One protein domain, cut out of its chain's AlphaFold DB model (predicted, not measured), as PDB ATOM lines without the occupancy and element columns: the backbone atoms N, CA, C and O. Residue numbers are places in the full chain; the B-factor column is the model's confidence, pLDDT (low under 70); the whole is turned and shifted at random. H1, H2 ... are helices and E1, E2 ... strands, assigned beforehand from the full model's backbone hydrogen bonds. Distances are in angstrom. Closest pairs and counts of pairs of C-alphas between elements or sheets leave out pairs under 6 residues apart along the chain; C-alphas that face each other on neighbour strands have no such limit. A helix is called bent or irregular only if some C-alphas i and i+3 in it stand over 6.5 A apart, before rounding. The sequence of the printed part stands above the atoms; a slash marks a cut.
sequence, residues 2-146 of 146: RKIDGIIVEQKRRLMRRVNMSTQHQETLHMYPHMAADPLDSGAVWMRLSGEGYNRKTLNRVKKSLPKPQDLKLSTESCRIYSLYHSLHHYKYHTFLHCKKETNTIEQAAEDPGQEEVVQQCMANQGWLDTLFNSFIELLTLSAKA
ATOM      1  N   ARG A   2      19.533   5.315 -12.950       80.44
ATOM      2  CA  ARG A   2      20.916   4.880 -12.604       80.44
ATOM      3  C   ARG A   2      21.925   4.927 -13.771       80.44
ATOM      4  O   ARG A   2      23.084   5.256 -13.555       80.44
ATOM      5  N   LYS A   3      21.483   4.645 -15.004       89.19
ATOM      6  CA  LYS A   3      22.324   4.727 -16.215       89.19
ATOM      7  C   LYS A   3      22.801   6.156 -16.508       89.19
ATOM      8  O   LYS A   3      23.980   6.355 -16.766       89.19
ATOM      9  N   ILE A   4      21.900   7.139 -16.421       89.44
ATOM     10  CA  ILE A   4      22.226   8.564 -16.601       89.44
ATOM     11  C   ILE A   4      23.226   9.007 -15.530       89.44
ATOM     12  O   ILE A   4      24.212   9.663 -15.846       89.44
ATOM     13  N   ASP A   5      23.021   8.574 -14.285       91.25
ATOM     14  CA  ASP A   5      23.920   8.904 -13.176       91.25
ATOM     15  C   ASP A   5      25.336   8.387 -13.417       91.25
ATOM     16  O   ASP A   5      26.297   9.129 -13.226       91.25
ATOM     17  N   GLY A   6      25.466   7.145 -13.893       95.81
ATOM     18  CA  GLY A   6      26.755   6.569 -14.272       95.81
ATOM     19  C   GLY A   6      27.447   7.359 -15.385       95.81
ATOM     20  O   GLY A   6      28.627   7.683 -15.257       95.81
ATOM     21  N   ILE A   7      26.707   7.735 -16.436       95.31
ATOM     22  CA  ILE A   7      27.237   8.542 -17.547       95.31
ATOM     23  C   ILE A   7      27.734   9.897 -17.031       95.31
ATOM     24  O   ILE A   7      28.871  10.273 -17.306       95.31
ATOM     25  N   ILE A   8      26.920  10.610 -16.250       96.44
ATOM     26  CA  ILE A   8      27.278  11.921 -15.692       96.44
ATOM     27  C   ILE A   8      28.531  11.820 -14.820       96.44
ATOM     28  O   ILE A   8      29.441  12.636 -14.960       96.44
ATOM     29  N   VAL A   9      28.600  10.826 -13.930       96.38
ATOM     30  CA  VAL A   9      29.764  10.616 -13.054       96.38
ATOM     31  C   VAL A   9      31.032  10.390 -13.871       96.38
ATOM     32  O   VAL A   9      32.065  10.990 -13.565       96.38
ATOM     33  N   GLU A  10      30.958   9.581 -14.926       96.88
ATOM     34  CA  GLU A  10      32.116   9.298 -15.770       96.88
ATOM     35  C   GLU A  10      32.559  10.526 -16.579       96.88
ATOM     36  O   GLU A  10      33.741  10.872 -16.572       96.88
ATOM     37  N   GLN A  11      31.622  11.262 -17.190       97.44
ATOM     38  CA  GLN A  11      31.955  12.499 -17.911       97.44
ATOM     39  C   GLN A  11      32.588  13.539 -16.976       97.44
ATOM     40  O   GLN A  11      33.631  14.110 -17.296       97.44
ATOM     41  N   LYS A  12      32.022  13.731 -15.775       97.75
ATOM     42  CA  LYS A  12      32.600  14.610 -14.751       97.75
ATOM     43  C   LYS A  12      34.023  14.195 -14.380       97.75
ATOM     44  O   LYS A  12      34.894  15.054 -14.272       97.75
ATOM     45  N   ARG A  13      34.275  12.893 -14.195       97.44
ATOM     46  CA  ARG A  13      35.609  12.359 -13.880       97.44
ATOM     47  C   ARG A  13      36.619  12.672 -14.980       97.44
ATOM     48  O   ARG A  13      37.729  13.092 -14.656       97.44
ATOM     49  N   ARG A  14      36.241  12.516 -16.251       97.25
ATOM     50  CA  ARG A  14      37.120  12.856 -17.377       97.25
ATOM     51  C   ARG A  14      37.455  14.348 -17.399       97.25
ATOM     52  O   ARG A  14      38.629  14.689 -17.486       97.25
ATOM     53  N   LEU A  15      36.456  15.221 -17.256       97.94
ATOM     54  CA  LEU A  15      36.656  16.677 -17.249       97.94
ATOM     55  C   LEU A  15      37.572  17.132 -16.104       97.94
ATOM     56  O   LEU A  15      38.502  17.898 -16.340       97.94
ATOM     57  N   MET A  16      37.377  16.609 -14.885       96.69
ATOM     58  CA  MET A  16      38.231  16.949 -13.733       96.69
ATOM     59  C   MET A  16      39.709  16.661 -13.987       96.69
ATOM     60  O   MET A  16      40.558  17.477 -13.635       96.69
ATOM     61  N   ARG A  17      40.013  15.509 -14.603       96.12
ATOM     62  CA  ARG A  17      41.391  15.091 -14.897       96.12
ATOM     63  C   ARG A  17      42.075  15.999 -15.917       96.12
ATOM     64  O   ARG A  17      43.280  16.173 -15.835       96.12
ATOM     65  N   ARG A  18      41.330  16.592 -16.855       96.25
ATOM     66  CA  ARG A  18      41.916  17.427 -17.919       96.25
ATOM     67  C   ARG A  18      42.467  18.758 -17.427       96.25
ATOM     68  O   ARG A  18      43.413  19.265 -18.010       96.25
ATOM     69  N   VAL A  19      41.897  19.297 -16.354       96.12
ATOM     70  CA  VAL A  19      42.299  20.592 -15.775       96.12
ATOM     71  C   VAL A  19      42.871  20.459 -14.364       96.12
ATOM     72  O   VAL A  19      43.001  21.464 -13.672       96.12
ATOM     73  N   ASN A  20      43.169  19.232 -13.913       95.19
ATOM     74  CA  ASN A  20      43.619  18.937 -12.547       95.19
ATOM     75  C   ASN A  20      42.788  19.681 -11.483       95.19
ATOM     76  O   ASN A  20      43.321  20.361 -10.606       95.19
ATOM     77  N   MET A  21      41.458  19.593 -11.598       96.81
ATOM     78  CA  MET A  21      40.535  20.370 -10.769       96.81
ATOM     79  C   MET A  21      40.692  20.019  -9.283       96.81
ATOM     80  O   MET A  21      40.400  18.891  -8.873       96.81
ATOM     81  N   SER A  22      41.106  20.997  -8.475       95.38
ATOM     82  CA  SER A  22      41.319  20.812  -7.037       95.38
ATOM     83  C   SER A  22      40.024  20.437  -6.310       95.38
ATOM     84  O   SER A  22      38.924  20.800  -6.734       95.38
ATOM     85  N   THR A  23      40.146  19.739  -5.178       95.31
ATOM     86  CA  THR A  23      38.994  19.400  -4.325       95.31
ATOM     87  C   THR A  23      38.235  20.652  -3.885       95.31
ATOM     88  O   THR A  23      37.012  20.675  -3.954       95.31
ATOM     89  N   GLN A  24      38.948  21.731  -3.549       94.50
ATOM     90  CA  GLN A  24      38.342  23.010  -3.170       94.50
ATOM     91  C   GLN A  24      37.481  23.607  -4.295       94.50
ATOM     92  O   GLN A  24      36.368  24.082  -4.052       94.50
ATOM     93  N   HIS A  25      37.957  23.567  -5.543       95.44
ATOM     94  CA  HIS A  25      37.161  24.018  -6.683       95.44
ATOM     95  C   HIS A  25      35.943  23.122  -6.905       95.44
ATOM     96  O   HIS A  25      34.859  23.634  -7.168       95.44
ATOM     97  N   GLN A  26      36.082  21.801  -6.747       96.19
ATOM     98  CA  GLN A  26      34.945  20.883  -6.850       96.19
ATOM     99  C   GLN A  26      33.874  21.191  -5.801       96.19
ATOM    100  O   GLN A  26      32.705  21.307  -6.153       96.19
ATOM    101  N   GLU A  27      34.260  21.363  -4.538       94.69
ATOM    102  CA  GLU A  27      33.339  21.702  -3.448       94.69
ATOM    103  C   GLU A  27      32.617  23.024  -3.710       94.69
ATOM    104  O   GLU A  27      31.398  23.106  -3.556       94.69
ATOM    105  N   THR A  28      33.347  24.034  -4.190       94.31
ATOM    106  CA  THR A  28      32.772  25.337  -4.547       94.31
ATOM    107  C   THR A  28      31.769  25.197  -5.694       94.31
ATOM    108  O   THR A  28      30.642  25.678  -5.593       94.31
ATOM    109  N   LEU A  29      32.131  24.468  -6.755       96.44
ATOM    110  CA  LEU A  29      31.244  24.186  -7.886       96.44
ATOM    111  C   LEU A  29      30.021  23.359  -7.485       96.44
ATOM    112  O   LEU A  29      29.017  23.434  -8.173       96.44
ATOM    113  N   HIS A  30      30.085  22.548  -6.423       95.62
ATOM    114  CA  HIS A  30      28.938  21.755  -5.957       95.62
ATOM    115  C   HIS A  30      27.988  22.549  -5.066       95.62
ATOM    116  O   HIS A  30      26.812  22.199  -4.948       95.62
ATOM    117  N   MET A  31      28.499  23.589  -4.412       93.56
ATOM    118  CA  MET A  31      27.751  24.390  -3.450       93.56
ATOM    119  C   MET A  31      26.759  25.339  -4.128       93.56
ATOM    120  O   MET A  31      25.659  25.545  -3.614       93.56
ATOM    121  N   TYR A  32      27.139  25.884  -5.282       95.12
ATOM    122  CA  TYR A  32      26.434  26.974  -5.948       95.12
ATOM    123  C   TYR A  32      25.812  26.512  -7.271       95.12
ATOM    124  O   TYR A  32      26.544  26.269  -8.230       95.12
ATOM    125  N   PRO A  33      24.474  26.412  -7.375       95.50
ATOM    126  CA  PRO A  33      23.825  25.925  -8.588       95.50
ATOM    127  C   PRO A  33      23.827  26.926  -9.742       95.50
ATOM    128  O   PRO A  33      23.468  26.551 -10.851       95.50
ATOM    129  N   HIS A  34      24.161  28.196  -9.514       95.38
ATOM    130  CA  HIS A  34      24.204  29.203 -10.569       95.38
ATOM    131  C   HIS A  34      25.644  29.610 -10.850       95.38
ATOM    132  O   HIS A  34      26.460  29.760  -9.940       95.38
ATOM    133  N   MET A  35      25.929  29.833 -12.125       95.81
ATOM    134  CA  MET A  35      27.238  30.232 -12.609       95.81
ATOM    135  C   MET A  35      27.066  31.320 -13.668       95.81
ATOM    136  O   MET A  35      26.191  31.215 -14.525       95.81
ATOM    137  N   ALA A  36      27.916  32.336 -13.610       94.75
ATOM    138  CA  ALA A  36      28.102  33.336 -14.651       94.75
ATOM    139  C   ALA A  36      29.591  33.410 -15.007       94.75
ATOM    140  O   ALA A  36      30.442  33.094 -14.174       94.75
ATOM    141  N   ALA A  37      29.904  33.778 -16.243       93.25
ATOM    142  CA  ALA A  37      31.272  33.869 -16.731       93.25
ATOM    143  C   ALA A  37      31.451  35.186 -17.488       93.25
ATOM    144  O   ALA A  37      30.837  35.380 -18.534       93.25
ATOM    145  N   ASP A  38      32.302  36.055 -16.955       90.94
ATOM    146  CA  ASP A  38      32.607  37.369 -17.506       90.94
ATOM    147  C   ASP A  38      34.009  37.333 -18.145       90.94
ATOM    148  O   ASP A  38      34.999  37.070 -17.447       90.94
ATOM    149  N   PRO A  39      34.137  37.530 -19.470       87.62
ATOM    150  CA  PRO A  39      35.436  37.544 -20.132       87.62
ATOM    151  C   PRO A  39      36.262  38.762 -19.699       87.62
ATOM    152  O   PRO A  39      35.723  39.836 -19.447       87.62
ATOM    153  N   LEU A  40      37.583  38.589 -19.640       85.62
ATOM    154  CA  LEU A  40      38.553  39.639 -19.335       85.62
ATOM    155  C   LEU A  40      39.432  39.914 -20.549       85.62
ATOM    156  O   LEU A  40      39.815  38.987 -21.264       85.62
ATOM    157  N   ASP A  41      39.858  41.167 -20.693       80.12
ATOM    158  CA  ASP A  41      40.727  41.617 -21.791       80.12
ATOM    159  C   ASP A  41      42.061  40.850 -21.858       80.12
ATOM    160  O   ASP A  41      42.692  40.758 -22.906       80.12
ATOM    161  N   SER A  42      42.481  40.229 -20.751       80.19
ATOM    162  CA  SER A  42      43.710  39.437 -20.653       80.19
ATOM    163  C   SER A  42      43.590  37.993 -21.175       80.19
ATOM    164  O   SER A  42      44.463  37.180 -20.876       80.19
ATOM    165  N   GLY A  43      42.486  37.614 -21.830       81.50
ATOM    166  CA  GLY A  43      42.214  36.217 -22.222       81.50
ATOM    167  C   GLY A  43      41.896  35.286 -21.039       81.50
ATOM    168  O   GLY A  43      41.939  34.061 -21.160       81.50
ATOM    169  N   ALA A  44      41.599  35.871 -19.878       90.94
ATOM    170  CA  ALA A  44      41.108  35.168 -18.699       90.94
ATOM    171  C   ALA A  44      39.591  35.356 -18.575       90.94
ATOM    172  O   ALA A  44      39.005  36.211 -19.231       90.94
ATOM    173  N   VAL A  45      38.952  34.560 -17.726       93.81
ATOM    174  CA  VAL A  45      37.515  34.629 -17.454       93.81
ATOM    175  C   VAL A  45      37.305  34.697 -15.948       93.81
ATOM    176  O   VAL A  45      37.896  33.905 -15.205       93.81
ATOM    177  N   TRP A  46      36.464  35.629 -15.500       94.00
ATOM    178  CA  TRP A  46      35.924  35.632 -14.146       94.00
ATOM    179  C   TRP A  46      34.665  34.777 -14.101       94.00
ATOM    180  O   TRP A  46      33.625  35.139 -14.637       94.00
ATOM    181  N   MET A  47      34.763  33.619 -13.457       95.69
ATOM    182  CA  MET A  47      33.629  32.742 -13.209       95.69
ATOM    183  C   MET A  47      33.047  33.039 -11.830       95.69
ATOM    184  O   MET A  47      33.696  32.776 -10.821       95.69
ATOM    185  N   ARG A  48      31.813  33.536 -11.792       95.88
ATOM    186  CA  ARG A  48      31.058  33.809 -10.569       95.88
ATOM    187  C   ARG A  48      30.103  32.670 -10.254       95.88
ATOM    188  O   ARG A  48      29.235  32.340 -11.060       95.88
ATOM    189  N   LEU A  49      30.214  32.118  -9.053       95.75
ATOM    190  CA  LEU A  49      29.376  31.041  -8.532       95.75
ATOM    191  C   LEU A  49      28.413  31.590  -7.474       95.75
ATOM    192  O   LEU A  49      28.823  32.281  -6.542       95.75
ATOM    193  N   SER A  50      27.119  31.319  -7.644       94.62
ATOM    194  CA  SER A  50      26.044  31.893  -6.829       94.62
ATOM    195  C   SER A  50      24.795  30.996  -6.750       94.62
ATOM    196  O   SER A  50      24.783  29.854  -7.213       94.62
ATOM    197  N   GLY A  51      23.720  31.516  -6.156       91.31
ATOM    198  CA  GLY A  51      22.454  30.806  -5.968       91.31
ATOM    199  C   GLY A  51      22.370  30.097  -4.619       91.31
ATOM    200  O   GLY A  51      23.377  29.867  -3.960       91.31
ATOM    201  N   GLU A  52      21.149  29.778  -4.195       91.69
ATOM    202  CA  GLU A  52      20.899  29.073  -2.935       91.69
ATOM    203  C   GLU A  52      21.215  27.584  -3.074       91.69
ATOM    204  O   GLU A  52      20.863  26.948  -4.071       91.69
ATOM    205  N   GLY A  53      21.830  27.005  -2.043       92.06
ATOM    206  CA  GLY A  53      22.094  25.573  -1.998       92.06
ATOM    207  C   GLY A  53      20.796  24.764  -2.006       92.06
ATOM    208  O   GLY A  53      19.736  25.227  -1.580       92.06
ATOM    209  N   TYR A  54      20.876  23.518  -2.457       95.31
ATOM    210  CA  TYR A  54      19.731  22.612  -2.498       95.31
ATOM    211  C   TYR A  54      20.103  21.230  -1.962       95.31
ATOM    212  O   TYR A  54      21.258  20.797  -1.982       95.31
ATOM    213  N   ASN A  55      19.103  20.508  -1.470       94.50
ATOM    214  CA  ASN A  55      19.281  19.143  -1.014       94.50
ATOM    215  C   ASN A  55      19.426  18.221  -2.232       94.50
ATOM    216  O   ASN A  55      18.505  18.082  -3.026       94.50
ATOM    217  N   ARG A  56      20.563  17.536  -2.381       92.25
ATOM    218  CA  ARG A  56      20.824  16.681  -3.556       92.25
ATOM    219  C   ARG A  56      19.932  15.435  -3.658       92.25
ATOM    220  O   ARG A  56      19.924  14.807  -4.714       92.25
ATOM    221  N   LYS A  57      19.215  15.063  -2.590       92.25
ATOM    222  CA  LYS A  57      18.244  13.956  -2.582       92.25
ATOM    223  C   LYS A  57      16.843  14.435  -2.959       92.25
ATOM    224  O   LYS A  57      16.217  13.817  -3.808       92.25
ATOM    225  N   THR A  58      16.365  15.514  -2.339       95.06
ATOM    226  CA  THR A  58      14.988  16.010  -2.532       95.06
ATOM    227  C   THR A  58      14.871  17.104  -3.590       95.06
ATOM    228  O   THR A  58      13.768  17.453  -3.978       95.06
ATOM    229  N   LEU A  59      16.000  17.667  -4.032       95.94
ATOM    230  CA  LEU A  59      16.126  18.787  -4.975       95.94
ATOM    231  C   LEU A  59      15.492  20.104  -4.498       95.94
ATOM    232  O   LEU A  59      15.549  21.113  -5.196       95.94
ATOM    233  N   ASN A  60      14.975  20.134  -3.269       94.25
ATOM    234  CA  ASN A  60      14.439  21.337  -2.653       94.25
ATOM    235  C   ASN A  60      15.554  22.289  -2.223       94.25
ATOM    236  O   ASN A  60      16.597  21.866  -1.710       94.25
ATOM    237  N   ARG A  61      15.294  23.588  -2.383       92.25
ATOM    238  CA  ARG A  61      16.167  24.651  -1.883       92.25
ATOM    239  C   ARG A  61      16.309  24.553  -0.370       92.25
ATOM    240  O   ARG A  61      15.345  24.277   0.344       92.25
ATOM    241  N   VAL A  62      17.512  24.806   0.115       88.81
ATOM    242  CA  VAL A  62      17.818  24.869   1.540       88.81
ATOM    243  C   VAL A  62      17.952  26.342   1.899       88.81
ATOM    244  O   VAL A  62      18.836  27.017   1.389       88.81
ATOM    245  N   LYS A  63      17.112  26.837   2.816       73.56
ATOM    246  CA  LYS A  63      17.121  28.242   3.285       73.56
ATOM    247  C   LYS A  63      18.376  28.635   4.083       73.56
ATOM    248  O   LYS A  63      18.417  29.692   4.707       73.56
ATOM    249  N   LYS A  64      19.385  27.766   4.141       75.94
ATOM    250  CA  LYS A  64      20.625  28.053   4.853       75.94
ATOM    251  C   LYS A  64      21.406  29.062   4.024       75.94
ATOM    252  O   LYS A  64      21.699  28.792   2.863       75.94
ATOM    253  N   SER A  65      21.749  30.189   4.643       71.62
ATOM    254  CA  SER A  65      22.634  31.175   4.033       71.62
ATOM    255  C   SER A  65      23.932  30.485   3.617       71.62
ATOM    256  O   SER A  65      24.627  29.897   4.455       71.62
ATOM    257  N   LEU A  66      24.208  30.490   2.315       75.50
ATOM    258  CA  LEU A  66      25.514  30.104   1.808       75.50
ATOM    259  C   LEU A  66      26.505  31.247   2.062       75.50
ATOM    260  O   LEU A  66      26.092  32.400   2.226       75.50
ATOM    261  N   PRO A  67      27.816  30.953   2.096       78.56
ATOM    262  CA  PRO A  67      28.830  31.995   2.039       78.56
ATOM    263  C   PRO A  67      28.597  32.937   0.845       78.56
ATOM    264  O   PRO A  67      27.838  32.638  -0.079       78.56
ATOM    265  N   LYS A  68      29.255  34.100   0.862       82.12
ATOM    266  CA  LYS A  68      29.180  35.047  -0.259       82.12
ATOM    267  C   LYS A  68      29.534  34.347  -1.586       82.12
ATOM    268  O   LYS A  68      30.378  33.439  -1.554       82.12
ATOM    269  N   PRO A  69      28.943  34.795  -2.717       84.56
ATOM    270  CA  PRO A  69      29.309  34.327  -4.050       84.56
ATOM    271  C   PRO A  69      30.824  34.230  -4.223       84.56
ATOM    272  O   PRO A  69      31.565  35.062  -3.693       84.56
ATOM    273  N   GLN A  70      31.268  33.192  -4.924       90.31
ATOM    274  CA  GLN A  70      32.686  32.895  -5.106       90.31
ATOM    275  C   GLN A  70      33.096  33.191  -6.542       90.31
ATOM    276  O   GLN A  70      32.476  32.680  -7.473       90.31
ATOM    277  N   ASP A  71      34.155  33.981  -6.702       92.81
ATOM    278  CA  ASP A  71      34.714  34.324  -8.005       92.81
ATOM    279  C   ASP A  71      36.010  33.525  -8.231       92.81
ATOM    280  O   ASP A  71      36.910  33.509  -7.389       92.81
ATOM    281  N   LEU A  72      36.114  32.857  -9.379       93.62
ATOM    282  CA  LEU A  72      37.293  32.115  -9.822       93.62
ATOM    283  C   LEU A  72      37.865  32.785 -11.071       93.62
ATOM    284  O   LEU A  72      37.133  33.058 -12.021       93.62
ATOM    285  N   LYS A  73      39.179  33.017 -11.103       94.94
ATOM    286  CA  LYS A  73      39.872  33.478 -12.312       94.94
ATOM    287  C   LYS A  73      40.443  32.273 -13.052       94.94
ATOM    288  O   LYS A  73      41.295  31.569 -12.516       94.94
ATOM    289  N   LEU A  74      39.976  32.035 -14.274       95.06
ATOM    290  CA  LEU A  74      40.334  30.870 -15.089       95.06
ATOM    291  C   LEU A  74      40.847  31.307 -16.466       95.06
ATOM    292  O   LEU A  74      40.537  32.402 -16.927       95.06
ATOM    293  N   SER A  75      41.603  30.446 -17.155       94.31
ATOM    294  CA  SER A  75      41.795  30.604 -18.603       94.31
ATOM    295  C   SER A  75      40.486  30.312 -19.342       94.31
ATOM    296  O   SER A  75      39.635  29.589 -18.819       94.31
ATOM    297  N   THR A  76      40.322  30.809 -20.569       92.75
ATOM    298  CA  THR A  76      39.143  30.502 -21.403       92.75
ATOM    299  C   THR A  76      38.926  28.995 -21.574       92.75
ATOM    300  O   THR A  76      37.802  28.509 -21.445       92.75
ATOM    301  N   GLU A  77      40.003  28.235 -21.795       92.44
ATOM    302  CA  GLU A  77      39.935  26.775 -21.906       92.44
ATOM    303  C   GLU A  77      39.470  26.133 -20.592       92.44
ATOM    304  O   GLU A  77      38.527  25.341 -20.591       92.44
ATOM    305  N   SER A  78      40.063  26.526 -19.460       95.44
ATOM    306  CA  SER A  78      39.670  26.001 -18.148       95.44
ATOM    307  C   SER A  78      38.224  26.356 -17.818       95.44
ATOM    308  O   SER A  78      37.480  25.499 -17.349       95.44
ATOM    309  N   CYS A  79      37.792  27.583 -18.120       96.06
ATOM    310  CA  CYS A  79      36.419  28.028 -17.919       96.06
ATOM    311  C   CYS A  79      35.430  27.098 -18.625       96.06
ATOM    312  O   CYS A  79      34.481  26.639 -17.996       96.06
ATOM    313  N   ARG A  80      35.691  26.733 -19.888       95.62
ATOM    314  CA  ARG A  80      34.839  25.795 -20.634       95.62
ATOM    315  C   ARG A  80      34.692  24.451 -19.913       95.62
ATOM    316  O   ARG A  80      33.584  23.928 -19.811       95.62
ATOM    317  N   ILE A  81      35.785  23.897 -19.385       97.88
ATOM    318  CA  ILE A  81      35.762  22.617 -18.657       97.88
ATOM    319  C   ILE A  81      35.011  22.734 -17.328       97.88
ATOM    320  O   ILE A  81      34.221  21.850 -16.990       97.88
ATOM    321  N   TYR A  82      35.211  23.831 -16.596       98.12
ATOM    322  CA  TYR A  82      34.511  24.102 -15.339       98.12
ATOM    323  C   TYR A  82      33.006  24.260 -15.575       98.12
ATOM    324  O   TYR A  82      32.214  23.665 -14.846       98.12
ATOM    325  N   SER A  83      32.607  24.962 -16.638       97.56
ATOM    326  CA  SER A  83      31.203  25.143 -17.012       97.56
ATOM    327  C   SER A  83      30.508  23.827 -17.358       97.56
ATOM    328  O   SER A  83      29.392  23.579 -16.899       97.56
ATOM    329  N   LEU A  84      31.170  22.943 -18.113       98.25
ATOM    330  CA  LEU A  84      30.629  21.616 -18.431       98.25
ATOM    331  C   LEU A  84      30.530  20.736 -17.182       98.25
ATOM    332  O   LEU A  84      29.513  20.081 -16.956       98.25
ATOM    333  N   TYR A  85      31.559  20.754 -16.332       98.50
ATOM    334  CA  TYR A  85      31.551  20.023 -15.069       98.50
ATOM    335  C   TYR A  85      30.416  20.478 -14.139       98.50
ATOM    336  O   TYR A  85      29.723  19.637 -13.556       98.50
ATOM    337  N   HIS A  86      30.229  21.795 -14.011       98.50
ATOM    338  CA  HIS A  86      29.167  22.430 -13.229       98.50
ATOM    339  C   HIS A  86      27.784  22.028 -13.748       98.50
ATOM    340  O   HIS A  86      26.977  21.474 -12.998       98.50
ATOM    341  N   SER A  87      27.572  22.158 -15.059       98.25
ATOM    342  CA  SER A  87      26.320  21.789 -15.727       98.25
ATOM    343  C   SER A  87      25.980  20.310 -15.529       98.25
ATOM    344  O   SER A  87      24.857  19.968 -15.164       98.25
ATOM    345  N   LEU A  88      26.961  19.410 -15.675       98.19
ATOM    346  CA  LEU A  88      26.784  17.981 -15.394       98.19
ATOM    347  C   LEU A  88      26.452  17.713 -13.924       98.19
ATOM    348  O   LEU A  88      25.650  16.831 -13.614       98.19
ATOM    349  N   HIS A  89      27.076  18.443 -12.998       97.94
ATOM    350  CA  HIS A  89      26.825  18.260 -11.574       97.94
ATOM    351  C   HIS A  89      25.398  18.647 -11.179       97.94
ATOM    352  O   HIS A  89      24.753  17.908 -10.427       97.94
ATOM    353  N   HIS A  90      24.913  19.770 -11.706       97.88
ATOM    354  CA  HIS A  90      23.601  20.321 -11.393       97.88
ATOM    355  C   HIS A  90      22.500  19.902 -12.370       97.88
ATOM    356  O   HIS A  90      21.346  20.267 -12.159       97.88
ATOM    357  N   TYR A  91      22.805  19.073 -13.374       97.25
ATOM    358  CA  TYR A  91      21.856  18.623 -14.397       97.25
ATOM    359  C   TYR A  91      20.502  18.188 -13.816       97.25
ATOM    360  O   TYR A  91      19.456  18.685 -14.228       97.25
ATOM    361  N   LYS A  92      20.510  17.315 -12.798       95.69
ATOM    362  CA  LYS A  92      19.271  16.848 -12.151       95.69
ATOM    363  C   LYS A  92      18.479  17.974 -11.501       95.69
ATOM    364  O   LYS A  92      17.256  17.959 -11.548       95.69
ATOM    365  N   TYR A  93      19.174  18.910 -10.866       97.25
ATOM    366  CA  TYR A  93      18.541  20.027 -10.182       97.25
ATOM    367  C   TYR A  93      17.900  20.988 -11.179       97.25
ATOM    368  O   TYR A  93      16.731  21.320 -11.028       97.25
ATOM    369  N   HIS A  94      18.609  21.359 -12.246       97.06
ATOM    370  CA  HIS A  94      18.039  22.216 -13.285       97.06
ATOM    371  C   HIS A  94      16.911  21.527 -14.056       97.06
ATOM    372  O   HIS A  94      15.895  22.163 -14.318       97.06
ATOM    373  N   THR A  95      17.027  20.221 -14.319       96.50
ATOM    374  CA  THR A  95      15.928  19.423 -14.890       96.50
ATOM    375  C   THR A  95      14.705  19.461 -13.976       96.50
ATOM    376  O   THR A  95      13.607  19.745 -14.436       96.50
ATOM    377  N   PHE A  96      14.889  19.258 -12.666       96.62
ATOM    378  CA  PHE A  96      13.807  19.362 -11.686       96.62
ATOM    379  C   PHE A  96      13.155  20.745 -11.669       96.62
ATOM    380  O   PHE A  96      11.934  20.829 -11.647       96.62
ATOM    381  N   LEU A  97      13.938  21.827 -11.708       96.88
ATOM    382  CA  LEU A  97      13.384  23.179 -11.781       96.88
ATOM    383  C   LEU A  97      12.585  23.402 -13.070       96.88
ATOM    384  O   LEU A  97      11.554  24.069 -13.029       96.88
ATOM    385  N   HIS A  98      13.034  22.834 -14.191       96.44
ATOM    386  CA  HIS A  98      12.327  22.923 -15.463       96.44
ATOM    387  C   HIS A  98      11.007  22.142 -15.436       96.44
ATOM    388  O   HIS A  98       9.971  22.699 -15.784       96.44
ATOM    389  N   CYS A  99      11.016  20.907 -14.918       96.81
ATOM    390  CA  CYS A  99       9.800  20.128 -14.664       96.81
ATOM    391  C   CYS A  99       8.844  20.864 -13.728       96.81
ATOM    392  O   CYS A  99       7.671  20.993 -14.042       96.81
ATOM    393  N   LYS A 100       9.348  21.409 -12.617       96.38
ATOM    394  CA  LYS A 100       8.535  22.154 -11.655       96.38
ATOM    395  C   LYS A 100       7.881  23.390 -12.279       96.38
ATOM    396  O   LYS A 100       6.770  23.750 -11.916       96.38
ATOM    397  N   LYS A 101       8.570  24.072 -13.197       96.50
ATOM    398  CA  LYS A 101       7.994  25.211 -13.921       96.50
ATOM    399  C   LYS A 101       6.843  24.767 -14.827       96.50
ATOM    400  O   LYS A 101       5.819  25.444 -14.844       96.50
ATOM    401  N   GLU A 102       7.010  23.660 -15.544       96.75
ATOM    402  CA  GLU A 102       5.966  23.110 -16.417       96.75
ATOM    403  C   GLU A 102       4.738  22.686 -15.605       96.75
ATOM    404  O   GLU A 102       3.633  23.143 -15.887       96.75
ATOM    405  N   THR A 103       4.937  21.921 -14.523       96.38
ATOM    406  CA  THR A 103       3.834  21.495 -13.647       96.38
ATOM    407  C   THR A 103       3.097  22.691 -13.060       96.38
ATOM    408  O   THR A 103       1.879  22.751 -13.151       96.38
ATOM    409  N   ASN A 104       3.825  23.696 -12.557       95.69
ATOM    410  CA  ASN A 104       3.214  24.915 -12.029       95.69
ATOM    411  C   ASN A 104       2.410  25.678 -13.096       95.69
ATOM    412  O   ASN A 104       1.416  26.312 -12.767       95.69
ATOM    413  N   THR A 105       2.862  25.670 -14.354       95.56
ATOM    414  CA  THR A 105       2.169  26.366 -15.450       95.56
ATOM    415  C   THR A 105       0.828  25.698 -15.746       95.56
ATOM    416  O   THR A 105      -0.172  26.392 -15.902       95.56
ATOM    417  N   ILE A 106       0.791  24.363 -15.754       95.88
ATOM    418  CA  ILE A 106      -0.439  23.583 -15.941       95.88
ATOM    419  C   ILE A 106      -1.382  23.758 -14.744       95.88
ATOM    420  O   ILE A 106      -2.554  24.073 -14.931       95.88
ATOM    421  N   GLU A 107      -0.862  23.633 -13.518       95.00
ATOM    422  CA  GLU A 107      -1.627  23.833 -12.276       95.00
ATOM    423  C   GLU A 107      -2.249  25.233 -12.177       95.00
ATOM    424  O   GLU A 107      -3.298  25.397 -11.571       95.00
ATOM    425  N   GLN A 108      -1.622  26.254 -12.772       93.94
ATOM    426  CA  GLN A 108      -2.154  27.621 -12.803       93.94
ATOM    427  C   GLN A 108      -3.176  27.859 -13.921       93.94
ATOM    428  O   GLN A 108      -3.927  28.831 -13.852       93.94
ATOM    429  N   ALA A 109      -3.183  27.024 -14.961       93.00
ATOM    430  CA  ALA A 109      -4.059  27.172 -16.120       93.00
ATOM    431  C   ALA A 109      -5.398  26.428 -15.974       93.00
ATOM    432  O   ALA A 109      -6.322  26.698 -16.742       93.00
ATOM    433  N   ALA A 110      -5.511  25.515 -15.007       88.00
ATOM    434  CA  ALA A 110      -6.705  24.720 -14.738       88.00
ATOM    435  C   ALA A 110      -7.119  24.822 -13.261       88.00
ATOM    436  O   ALA A 110      -6.285  25.028 -12.382       88.00
ATOM    437  N   GLU A 111      -8.414  24.677 -12.981       85.25
ATOM    438  CA  GLU A 111      -8.924  24.643 -11.609       85.25
ATOM    439  C   GLU A 111      -8.749  23.231 -11.035       85.25
ATOM    440  O   GLU A 111      -9.418  22.298 -11.469       85.25
ATOM    441  N   ASP A 112      -7.815  23.090 -10.090       86.44
ATOM    442  CA  ASP A 112      -7.491  21.842  -9.379       86.44
ATOM    443  C   ASP A 112      -7.244  20.622 -10.296       86.44
ATOM    444  O   ASP A 112      -7.889  19.579 -10.136       86.44
ATOM    445  N   PRO A 113      -6.317  20.708 -11.277       88.69
ATOM    446  CA  PRO A 113      -5.990  19.547 -12.089       88.69
ATOM    447  C   PRO A 113      -5.389  18.467 -11.187       88.69
ATOM    448  O   PRO A 113      -4.442  18.702 -10.428       88.69
ATOM    449  N   GLY A 114      -5.925  17.251 -11.276       93.88
ATOM    450  CA  GLY A 114      -5.390  16.119 -10.527       93.88
ATOM    451  C   GLY A 114      -3.919  15.864 -10.883       93.88
ATOM    452  O   GLY A 114      -3.478  16.107 -12.005       93.88
ATOM    453  N   GLN A 115      -3.139  15.309  -9.950       94.00
ATOM    454  CA  GLN A 115      -1.703  15.049 -10.166       94.00
ATOM    455  C   GLN A 115      -1.423  14.190 -11.411       94.00
ATOM    456  O   GLN A 115      -0.450  14.421 -12.128       94.00
ATOM    457  N   GLU A 116      -2.278  13.201 -11.681       96.06
ATOM    458  CA  GLU A 116      -2.169  12.374 -12.884       96.06
ATOM    459  C   GLU A 116      -2.383  13.194 -14.161       96.06
ATOM    460  O   GLU A 116      -1.619  13.049 -15.115       96.06
ATOM    461  N   GLU A 117      -3.362  14.097 -14.161       95.88
ATOM    462  CA  GLU A 117      -3.661  14.966 -15.297       95.88
ATOM    463  C   GLU A 117      -2.498  15.916 -15.594       95.88
ATOM    464  O   GLU A 117      -2.071  16.027 -16.743       95.88
ATOM    465  N   VAL A 118      -1.909  16.529 -14.562       96.88
ATOM    466  CA  VAL A 118      -0.726  17.391 -14.714       96.88
ATOM    467  C   VAL A 118       0.420  16.632 -15.392       96.88
ATOM    468  O   VAL A 118       1.055  17.143 -16.318       96.88
ATOM    469  N   VAL A 119       0.673  15.388 -14.972       95.88
ATOM    470  CA  VAL A 119       1.710  14.543 -15.579       95.88
ATOM    471  C   VAL A 119       1.359  14.199 -17.024       95.88
ATOM    472  O   VAL A 119       2.228  14.292 -17.893       95.88
ATOM    473  N   GLN A 120       0.111  13.827 -17.306       96.62
ATOM    474  CA  GLN A 120      -0.335  13.513 -18.663       96.62
ATOM    475  C   GLN A 120      -0.166  14.715 -19.601       96.62
ATOM    476  O   GLN A 120       0.366  14.549 -20.699       96.62
ATOM    477  N   GLN A 121      -0.525  15.923 -19.161       96.69
ATOM    478  CA  GLN A 121      -0.349  17.146 -19.943       96.69
ATOM    479  C   GLN A 121       1.134  17.476 -20.187       96.69
ATOM    480  O   GLN A 121       1.511  17.758 -21.326       96.69
ATOM    481  N   CYS A 122       2.003  17.340 -19.175       96.81
ATOM    482  CA  CYS A 122       3.455  17.468 -19.369       96.81
ATOM    483  C   CYS A 122       3.964  16.484 -20.436       96.81
ATOM    484  O   CYS A 122       4.749  16.845 -21.310       96.81
ATOM    485  N   MET A 123       3.516  15.227 -20.372       96.31
ATOM    486  CA  MET A 123       3.938  14.179 -21.303       96.31
ATOM    487  C   MET A 123       3.351  14.359 -22.712       96.31
ATOM    488  O   MET A 123       3.952  13.914 -23.689       96.31
ATOM    489  N   ALA A 124       2.201  15.024 -22.836       97.06
ATOM    490  CA  ALA A 124       1.605  15.389 -24.118       97.06
ATOM    491  C   ALA A 124       2.352  16.552 -24.798       97.06
ATOM    492  O   ALA A 124       2.332  16.657 -26.027       97.06
ATOM    493  N   ASN A 125       3.066  17.387 -24.035       96.81
ATOM    494  CA  ASN A 125       3.875  18.482 -24.563       96.81
ATOM    495  C   ASN A 125       5.203  17.976 -25.162       96.81
ATOM    496  O   ASN A 125       6.275  18.066 -24.557       96.81
ATOM    497  N   GLN A 126       5.136  17.449 -26.388       97.00
ATOM    498  CA  GLN A 126       6.297  16.887 -27.088       97.00
ATOM    499  C   GLN A 126       7.429  17.908 -27.279       97.00
ATOM    500  O   GLN A 126       8.585  17.578 -27.045       97.00
ATOM    501  N   GLY A 127       7.119  19.165 -27.611       97.69
ATOM    502  CA  GLY A 127       8.146  20.197 -27.803       97.69
ATOM    503  C   GLY A 127       8.938  20.505 -26.526       97.69
ATOM    504  O   GLY A 127      10.157  20.709 -26.564       97.69
ATOM    505  N   TRP A 128       8.271  20.489 -25.371       96.94
ATOM    506  CA  TRP A 128       8.934  20.628 -24.076       96.94
ATOM    507  C   TRP A 128       9.788  19.400 -23.726       96.94
ATOM    508  O   TRP A 128      10.939  19.556 -23.300       96.94
ATOM    509  N   LEU A 129       9.275  18.185 -23.957       97.06
ATOM    510  CA  LEU A 129      10.032  16.942 -23.762       97.06
ATOM    511  C   LEU A 129      11.285  16.889 -24.641       97.06
ATOM    512  O   LEU A 129      12.370  16.564 -24.150       97.06
ATOM    513  N   ASP A 130      11.158  17.264 -25.911       97.25
ATOM    514  CA  ASP A 130      12.274  17.347 -26.847       97.25
ATOM    515  C   ASP A 130      13.303  18.367 -26.369       97.25
ATOM    516  O   ASP A 130      14.502  18.101 -26.408       97.25
ATOM    517  N   THR A 131      12.862  19.511 -25.842       96.62
ATOM    518  CA  THR A 131      13.768  20.509 -25.258       96.62
ATOM    519  C   THR A 131      14.567  19.923 -24.092       96.62
ATOM    520  O   THR A 131      15.790  20.091 -24.041       96.62
ATOM    521  N   LEU A 132      13.918  19.192 -23.176       95.62
ATOM    522  CA  LEU A 132      14.598  18.515 -22.065       95.62
ATOM    523  C   LEU A 132      15.619  17.483 -22.557       95.62
ATOM    524  O   LEU A 132      16.756  17.450 -22.075       95.62
ATOM    525  N   PHE A 133      15.218  16.647 -23.512       95.56
ATOM    526  CA  PHE A 133      16.067  15.595 -24.051       95.56
ATOM    527  C   PHE A 133      17.261  16.169 -24.821       95.56
ATOM    528  O   PHE A 133      18.406  15.813 -24.537       95.56
ATOM    529  N   ASN A 134      17.019  17.109 -25.735       97.19
ATOM    530  CA  ASN A 134      18.054  17.752 -26.540       97.19
ATOM    531  C   ASN A 134      19.062  18.505 -25.668       97.19
ATOM    532  O   ASN A 134      20.263  18.330 -25.866       97.19
ATOM    533  N   SER A 135      18.604  19.231 -24.641       95.88
ATOM    534  CA  SER A 135      19.499  19.902 -23.683       95.88
ATOM    535  C   SER A 135      20.451  18.912 -22.999       95.88
ATOM    536  O   SER A 135      21.635  19.196 -22.802       95.88
ATOM    537  N   PHE A 136      19.962  17.718 -22.644       95.56
ATOM    538  CA  PHE A 136      20.799  16.681 -22.042       95.56
ATOM    539  C   PHE A 136      21.800  16.086 -23.036       95.56
ATOM    540  O   PHE A 136      22.978  15.920 -22.705       95.56
ATOM    541  N   ILE A 137      21.354  15.769 -24.254       96.81
ATOM    542  CA  ILE A 137      22.218  15.210 -25.301       96.81
ATOM    543  C   ILE A 137      23.301  16.206 -25.713       96.81
ATOM    544  O   ILE A 137      24.461  15.814 -25.866       96.81
ATOM    545  N   GLU A 138      22.962  17.485 -25.842       97.38
ATOM    546  CA  GLU A 138      23.921  18.548 -26.116       97.38
ATOM    547  C   GLU A 138      24.969  18.632 -25.004       97.38
ATOM    548  O   GLU A 138      26.168  18.562 -25.287       97.38
ATOM    549  N   LEU A 139      24.544  18.669 -23.735       97.44
ATOM    550  CA  LEU A 139      25.457  18.691 -22.592       97.44
ATOM    551  C   LEU A 139      26.417  17.492 -22.601       97.44
ATOM    552  O   LEU A 139      27.624  17.660 -22.398       97.44
ATOM    553  N   LEU A 140      25.912  16.281 -22.856       96.50
ATOM    554  CA  LEU A 140      26.753  15.088 -22.963       96.50
ATOM    555  C   LEU A 140      27.712  15.165 -24.150       96.50
ATOM    556  O   LEU A 140      28.876  14.796 -24.007       96.50
ATOM    557  N   THR A 141      27.255  15.663 -25.295       97.38
ATOM    558  CA  THR A 141      28.057  15.782 -26.518       97.38
ATOM    559  C   THR A 141      29.185  16.791 -26.345       97.38
ATOM    560  O   THR A 141      30.336  16.501 -26.678       97.38
ATOM    561  N   LEU A 142      28.885  17.964 -25.787       97.44
ATOM    562  CA  LEU A 142      29.879  18.988 -25.487       97.44
ATOM    563  C   LEU A 142      30.877  18.489 -24.445       97.44
ATOM    564  O   LEU A 142      32.076  18.693 -24.612       97.44
ATOM    565  N   SER A 143      30.401  17.778 -23.422       96.31
ATOM    566  CA  SER A 143      31.267  17.161 -22.417       96.31
ATOM    567  C   SER A 143      32.176  16.103 -23.035       96.31
ATOM    568  O   SER A 143      33.361  16.097 -22.728       96.31
ATOM    569  N   ALA A 144      31.640  15.244 -23.916       94.06
ATOM    570  CA  ALA A 144      32.346  14.184 -24.644       94.06
ATOM    571  C   ALA A 144      33.499  14.707 -25.506       94.06
ATOM    572  O   ALA A 144      34.566  14.097 -25.521       94.06
ATOM    573  N   LYS A 145      33.258  15.820 -26.207       92.62
ATOM    574  CA  LYS A 145      34.200  16.457 -27.139       92.62
ATOM    575  C   LYS A 145      35.175  17.414 -26.474       92.62
ATOM    576  O   LYS A 145      36.143  17.801 -27.122       92.62
ATOM    577  N   ALA A 146      34.865  17.859 -25.258       88.38
ATOM    578  CA  ALA A 146      35.752  18.715 -24.503       88.38
ATOM    579  C   ALA A 146      37.034  17.951 -24.247       88.38
ATOM    580  O   ALA A 146      38.055  18.438 -24.774       88.38
TER     581      ALA A 146
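Overview. This is residues 2 to 146 of the 146 residues of an uncharacterized protein of Oncorhynchus mykiss (UniProt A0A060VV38). What is the picture? A small sheet, E1 E2 E3, has H2 and arm H3a of the long bent helix H3 over one face, with H1 packed on H3a's other side; arm H3b reaches away to H4, and H5 folds back from there to H3a and H1. What makes it up? The printed part has 145 residues with H1 H2 E1 E2 E3 H3 H4 H5 along the chain, mostly helix, the sheet antiparallel. It is elongated, 54 by 35 by 31 A, and only just compact, close to loose, with a radius of gyration of the C-alphas of 17.4 A.

Arrangement. How is the sheet paired? E1, residues 34 to 39, E2, 44 to 50, and E3, 70 to 75, form a meander, each strand the antiparallel neighbour of the one before; N 36 and O 48, 2.9 A, and N 47 and O 72, 2.8 A, are within hydrogen-bond range. What is on it? H3, residues 76 to 109, assigned as one helix by its hydrogen bonds, is bent, C-alphas 89 and 92 being 7.7 A apart, into H3a, 76 to 89, and H3b, 92 to 109, at a steep tilt of 60 degrees. H3a, at a height of 9.6 A over the sheet, and H2, residues 23 to 31, at 10.4 A, are on the same face: two layers, helices on one face of a sheet. What touches the arms? H1, residues 2 to 18, touches H3a at a shallow tilt of 21 degrees, opposite ways, the closest C-alphas, Lys 12 and Tyr 85, 5.5 A apart. H5, residues 126 to 145, touches H3a with residues 139 to 143 alone, the closest C-alphas, Ser 143 and Leu 84, 6.0 A apart. H4, residues 115 to 124, touches H3b about perpendicular, at 74 degrees, the closest C-alphas, Val 118 and Thr 103, 6.2 A apart. How regular are the helix backbones? In H1, H2, H3a, H3b, H4 and H5 every O i to N i+4 pair is within hydrogen-bond range.

Along the chain. Where are the anchors? H1 begins at C-alpha 2, (20.916, 4.880, -12.604), and H5 ends at C-alpha 145, (34.200, 16.457, -27.139). Which are long? From first to last C-alpha H5 measures 27.9 A, H3b 25.8 A and H1 25.0 A.

Size, cuts and confidence. Which link is long? E2 to E3, residues 51 to 69, is a long link. Is it whole and confident? The printed part has no cut, and no printed residue is under 70 in pLDDT.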